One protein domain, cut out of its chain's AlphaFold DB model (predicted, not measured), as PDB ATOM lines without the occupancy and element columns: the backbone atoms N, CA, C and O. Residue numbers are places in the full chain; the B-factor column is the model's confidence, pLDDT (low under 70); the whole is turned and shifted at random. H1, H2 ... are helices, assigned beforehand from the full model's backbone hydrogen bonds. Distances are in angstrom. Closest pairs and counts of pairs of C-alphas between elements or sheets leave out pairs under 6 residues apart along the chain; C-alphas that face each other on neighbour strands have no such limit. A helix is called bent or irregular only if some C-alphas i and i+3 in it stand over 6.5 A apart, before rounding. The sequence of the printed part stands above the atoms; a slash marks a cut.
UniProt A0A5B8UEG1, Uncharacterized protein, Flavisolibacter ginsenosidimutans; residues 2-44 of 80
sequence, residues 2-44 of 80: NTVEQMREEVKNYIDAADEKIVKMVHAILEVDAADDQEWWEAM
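AT A GLANCE: This is residues 2 to 44 of the 80 residues of an uncharacterized protein of Flavisolibacter ginsenosidimutans (UniProt A0A5B8UEG1). Two helices make an open V: the shorter, H1, runs to the corner, and after a tight link the longer, H2, runs away from it, with a kink along its far arm. The arms meet near the corner alone, and residues 2 to 13 and 27 to 44 stand free. The printed part has 43 residues, with two named helices in the order H1, H2 and no named strand; its class is all helix. It is only just loose, close to extended, with a radius of gyration of the C-alphas of 13.6 A, and flat, spanning 39 by 30 by 8 A.

HOW THE PARTS SIT: Start with H1, residues 3 to 16, and go on through the tight link of 3 residues to H2, residues 20 to 42. The two are close but not clearly touching, with 1 pair of C-alphas within 8 A: look at Ile 15 and Val 23, whose C-alphas, the closest of the two helices, are 6.5 A apart. Their lines stand at a steep tilt of 53 degrees, and they run opposite ways. Every O i to N i+4 pair is within hydrogen-bond range in H1, against 15 of 19 in H2.

IN THESE COORDINATES: Find C-alpha 3 at (32.650, 30.338, -0.680); from there H1 runs 20.4 A to C-alpha 16. Pick up H2 at C-alpha 20, (51.566, 10.137, -1.037), and follow it 30.9 A to C-alpha 42 at (36.557, 11.346, 25.950). Near residue 36 you meet its kink of 42 degrees. H2 is neither bent nor irregular, but only just: C-alphas 37 and 40 are 6.5 A apart.

THE WHOLE: The two C-alphas farthest apart are those of Ala 17 and Met 44, at 39.4 A. The printed part has no cut. Its mean pLDDT is 82.9, and the model's confidence is low, under 70, at residues 33 to 39.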
ATOM      1  N   ASN A   2      28.203  28.950  -1.985       79.31
ATOM      2  CA  ASN A   2      28.849  29.601  -0.852       79.31
ATOM      3  C   ASN A   2      30.369  29.397  -0.998       79.31
ATOM      4  O   ASN A   2      30.800  28.336  -1.446       79.31
ATOM      5  N   THR A   3      31.179  30.390  -0.634       86.19
ATOM      6  CA  THR A   3      32.650  30.338  -0.680       86.19
ATOM      7  C   THR A   3      33.212  29.044  -0.075       86.19
ATOM      8  O   THR A   3      34.182  28.494  -0.582       86.19
ATOM      9  N   VAL A   4      32.564  28.499   0.961       88.56
ATOM     10  CA  VAL A   4      32.958  27.230   1.599       88.56
ATOM     11  C   VAL A   4      32.758  26.011   0.693       88.56
ATOM     12  O   VAL A   4      33.579  25.098   0.712       88.56
ATOM     13  N   GLU A   5      31.695  25.977  -0.110       89.44
ATOM     14  CA  GLU A   5      31.448  24.876  -1.053       89.44
ATOM     15  C   GLU A   5      32.543  24.831  -2.120       89.44
ATOM     16  O   GLU A   5      33.083  23.765  -2.403       89.44
ATOM     17  N   GLN A   6      32.933  26.002  -2.627       91.88
ATOM     18  CA  GLN A   6      34.019  26.127  -3.594       91.88
ATOM     19  C   GLN A   6      35.363  25.685  -2.997       91.88
ATOM     20  O   GLN A   6      36.077  24.891  -3.602       91.88
ATOM     21  N   MET A   7      35.672  26.116  -1.770       89.88
ATOM     22  CA  MET A   7      36.892  25.689  -1.077       89.88
ATOM     23  C   MET A   7      36.941  24.167  -0.871       89.88
ATOM     24  O   MET A   7      38.002  23.563  -1.007       89.88
ATOM     25  N   ARG A   8      35.803  23.512  -0.595       89.75
ATOM     26  CA  ARG A   8      35.749  22.044  -0.468       89.75
ATOM     27  C   ARG A   8      36.048  21.331  -1.784       89.75
ATOM     28  O   ARG A   8      36.706  20.294  -1.760       89.75
ATOM     29  N   GLU A   9      35.553  21.841  -2.907       91.88
ATOM     30  CA  GLU A   9      35.848  21.273  -4.229       91.88
ATOM     31  C   GLU A   9      37.323  21.440  -4.597       91.88
ATOM     32  O   GLU A   9      37.961  20.488  -5.041       91.88
ATOM     33  N   GLU A  10      37.894  22.617  -4.345       90.00
ATOM     34  CA  GLU A  10      39.310  22.893  -4.599       90.00
ATOM     35  C   GLU A  10      40.225  21.985  -3.767       90.00
ATOM     36  O   GLU A  10      41.139  21.369  -4.313       90.00
ATOM     37  N   VAL A  11      39.940  21.813  -2.472       88.88
ATOM     38  CA  VAL A  11      40.704  20.912  -1.592       88.88
ATOM     39  C   VAL A  11      40.657  19.462  -2.079       88.88
ATOM     40  O   VAL A  11      41.696  18.805  -2.098       88.88
ATOM     41  N   LYS A  12      39.494  18.964  -2.520       90.12
ATOM     42  CA  LYS A  12      39.380  17.608  -3.088       90.12
ATOM     43  C   LYS A  12      40.274  17.439  -4.312       90.12
ATOM     44  O   LYS A  12      41.054  16.496  -4.367       90.12
ATOM     45  N   ASN A  13      40.233  18.402  -5.231       91.19
ATOM     46  CA  ASN A  13      41.070  18.376  -6.429       91.19
ATOM     47  C   ASN A  13      42.571  18.402  -6.091       91.19
ATOM     48  O   ASN A  13      43.363  17.737  -6.756       91.19
ATOM     49  N   TYR A  14      42.977  19.149  -5.056       88.81
ATOM     50  CA  TYR A  14      44.370  19.168  -4.605       88.81
ATOM     51  C   TYR A  14      44.806  17.845  -3.973       88.81
ATOM     52  O   TYR A  14      45.938  17.427  -4.199       88.81
ATOM     53  N   ILE A  15      43.929  17.178  -3.217       89.38
ATOM     54  CA  ILE A  15      44.216  15.869  -2.614       89.38
ATOM     55  C   ILE A  15      44.334  14.790  -3.696       89.38
ATOM     56  O   ILE A  15      45.274  14.002  -3.657       89.38
ATOM     57  N   ASP A  16      43.441  14.789  -4.687       90.62
ATOM     58  CA  ASP A  16      43.438  13.790  -5.765       90.62
ATOM     59  C   ASP A  16      44.700  13.860  -6.645       90.62
ATOM     60  O   ASP A  16      45.128  12.854  -7.214       90.62
ATOM     61  N   ALA A  17      45.309  15.045  -6.753       90.75
ATOM     62  CA  ALA A  17      46.538  15.275  -7.510       90.75
ATOM     63  C   ALA A  17      47.821  15.241  -6.654       90.75
ATOM     64  O   ALA A  17      48.921  15.362  -7.201       90.75
ATOM     65  N   ALA A  18      47.706  15.119  -5.329       89.69
ATOM     66  CA  ALA A  18      48.839  15.160  -4.413       89.69
ATOM     67  C   ALA A  18      49.626  13.842  -4.397       89.69
ATOM     68  O   ALA A  18      49.091  12.753  -4.600       89.69
ATOM     69  N   ASP A  19      50.924  13.940  -4.105       90.62
ATOM     70  CA  ASP A  19      51.740  12.760  -3.839       90.62
ATOM     71  C   ASP A  19      51.430  12.153  -2.456       90.62
ATOM     72  O   ASP A  19      50.872  12.793  -1.561       90.62
ATOM     73  N   GLU A  20      51.826  10.895  -2.266       90.94
ATOM     74  CA  GLU A  20      51.566  10.137  -1.037       90.94
ATOM     75  C   GLU A  20      52.081  10.848   0.228       90.94
ATOM     76  O   GLU A  20      51.477  10.740   1.297       90.94
ATOM     77  N   LYS A  21      53.187  11.595   0.126       90.81
ATOM     78  CA  LYS A  21      53.764  12.317   1.263       90.81
ATOM     79  C   LYS A  21      52.853  13.467   1.685       90.81
ATOM     80  O   LYS A  21      52.616  13.636   2.881       90.81
ATOM     81  N   ILE A  22      52.356  14.246   0.729       87.81
ATOM     82  CA  ILE A  22      51.439  15.356   0.993       87.81
ATOM     83  C   ILE A  22      50.110  14.835   1.548       87.81
ATOM     84  O   ILE A  22      49.629  15.377   2.541       87.81
ATOM     85  N   VAL A  23      49.573  13.738   1.005       90.62
ATOM     86  CA  VAL A  23      48.343  13.113   1.523       90.62
ATOM     87  C   VAL A  23      48.511  12.670   2.980       90.62
ATOM     88  O   VAL A  23      47.677  13.001   3.820       90.62
ATOM     89  N   LYS A  24      49.618  11.993   3.318       89.56
ATOM     90  CA  LYS A  24      49.908  11.577   4.704       89.56
ATOM     91  C   LYS A  24      50.054  12.757   5.661       89.56
ATOM     92  O   LYS A  24      49.617  12.678   6.803       89.56
ATOM     93  N   MET A  25      50.665  13.847   5.206       86.00
ATOM     94  CA  MET A  25      50.822  15.056   6.012       86.00
ATOM     95  C   MET A  25      49.475  15.739   6.280       86.00
ATOM     96  O   MET A  25      49.209  16.116   7.415       86.00
ATOM     97  N   VAL A  26      48.614  15.857   5.262       85.88
ATOM     98  CA  VAL A  26      47.256  16.403   5.418       85.88
ATOM     99  C   VAL A  26      46.416  15.520   6.342       85.88
ATOM    100  O   VAL A  26      45.742  16.047   7.219       85.88
ATOM    101  N   HIS A  27      46.509  14.194   6.209       86.25
ATOM    102  CA  HIS A  27      45.843  13.251   7.110       86.25
ATOM    103  C   HIS A  27      46.259  13.456   8.568       86.25
ATOM    104  O   HIS A  27      45.398  13.602   9.422       86.25
ATOM    105  N   ALA A  28      47.563  13.546   8.844       84.38
ATOM    106  CA  ALA A  28      48.063  13.755  10.201       84.38
ATOM    107  C   ALA A  28      47.597  15.090  10.805       84.38
ATOM    108  O   ALA A  28      47.276  15.146  11.984       84.38
ATOM    109  N   ILE A  29      47.535  16.163  10.007       81.00
ATOM    110  CA  ILE A  29      47.029  17.464  10.471       81.00
ATOM    111  C   ILE A  29      45.543  17.370  10.833       81.00
ATOM    112  O   ILE A  29      45.142  17.881  11.873       81.00
ATOM    113  N   LEU A  30      44.740  16.709   9.997       82.50
ATOM    114  CA  LEU A  30      43.305  16.545  10.238       82.50
ATOM    115  C   LEU A  30      43.008  15.581  11.390       82.50
ATOM    116  O   LEU A  30      42.038  15.792  12.103       82.50
ATOM    117  N   GLU A  31      43.823  14.543  11.583       78.06
ATOM    118  CA  GLU A  31      43.708  13.654  12.741       78.06
ATOM    119  C   GLU A  31      44.035  14.378  14.040       78.06
ATOM    120  O   GLU A  31      43.326  14.173  15.010       78.06
ATOM    121  N   VAL A  32      45.055  15.240  14.067       74.00
ATOM    122  CA  VAL A  32      45.374  16.041  15.261       74.00
ATOM    123  C   VAL A  32      44.256  17.039  15.569       74.00
ATOM    124  O   VAL A  32      43.828  17.132  16.711       74.00
ATOM    125  N   ASP A  33      43.731  17.729  14.554       65.75
ATOM    126  CA  ASP A  33      42.612  18.672  14.713       65.75
ATOM    127  C   ASP A  33      41.321  17.959  15.165       65.75
ATOM    128  O   ASP A  33      40.586  18.454  16.013       65.75
ATOM    129  N   ALA A  34      41.063  16.751  14.650       63.69
ATOM    130  CA  ALA A  34      39.924  15.929  15.067       63.69
ATOM    131  C   ALA A  34      40.119  15.285  16.452       63.69
ATOM    132  O   ALA A  34      39.149  15.121  17.197       63.69
ATOM    133  N   ALA A  35      41.355  14.924  16.800       59.47
ATOM    134  CA  ALA A  35      41.726  14.414  18.113       59.47
ATOM    135  C   ALA A  35      41.519  15.486  19.190       59.47
ATOM    136  O   ALA A  35      40.934  15.212  20.236       59.47
ATOM    137  N   ASP A  36      41.911  16.727  18.910       58.88
ATOM    138  CA  ASP A  36      41.871  17.818  19.882       58.88
ATOM    139  C   ASP A  36      40.455  18.246  20.295       58.88
ATOM    140  O   ASP A  36      40.321  18.811  21.375       58.88
ATOM    141  N   ASP A  37      39.407  17.959  19.513       57.19
ATOM    142  CA  ASP A  37      38.023  18.342  19.852       57.19
ATOM    143  C   ASP A  37      37.212  17.210  20.507       57.19
ATOM    144  O   ASP A  37      36.324  17.484  21.320       57.19
ATOM    145  N   GLN A  38      37.513  15.945  20.197       57.97
ATOM    146  CA  GLN A  38      36.740  14.796  20.682       57.97
ATOM    147  C   GLN A  38      37.528  13.921  21.668       57.97
ATOM    148  O   GLN A  38      36.955  13.444  22.645       57.97
ATOM    149  N   GLU A  39      38.844  13.752  21.495       68.38
ATOM    150  CA  GLU A  39      39.635  12.880  22.376       68.38
ATOM    151  C   GLU A  39      39.873  13.489  23.752       68.38
ATOM    152  O   GLU A  39      39.900  12.747  24.730       68.38
ATOM    153  N   TRP A  40      40.012  14.812  23.871       78.44
ATOM    154  CA  TRP A  40      40.247  15.425  25.182       78.44
ATOM    155  C   TRP A  40      39.060  15.207  26.125       78.44
ATOM    156  O   TRP A  40      39.274  14.863  27.285       78.44
ATOM    157  N   TRP A  41      37.827  15.372  25.626       84.88
ATOM    158  CA  TRP A  41      36.613  15.153  26.406       84.88
ATOM    159  C   TRP A  41      36.469  13.673  26.729       84.88
ATOM    160  O   TRP A  41      36.293  13.321  27.890       84.88
ATOM    161  N   GLU A  42      36.641  12.793  25.740       83.69
ATOM    162  CA  GLU A  42      36.557  11.346  25.950       83.69
ATOM    163  C   GLU A  42      37.626  10.816  26.920       83.69
ATOM    164  O   GLU A  42      37.353   9.879  27.672       83.69
ATOM    165  N   ALA A  43      38.802  11.446  26.980       84.56
ATOM    166  CA  ALA A  43      39.886  11.104  27.899       84.56
ATOM    167  C   ALA A  43      39.710  11.653  29.327       84.56
ATOM    168  O   ALA A  43      40.484  11.278  30.216       84.56
ATOM    169  N   MET A  44      38.729  12.530  29.579       87.75
ATOM    170  CA  MET A  44      38.444  13.012  30.933       87.75
ATOM    171  C   MET A  44      37.949  11.864  31.828       87.75
ATOM    172  O   MET A  44      37.205  11.002  31.356       87.75
TER     173      MET A  44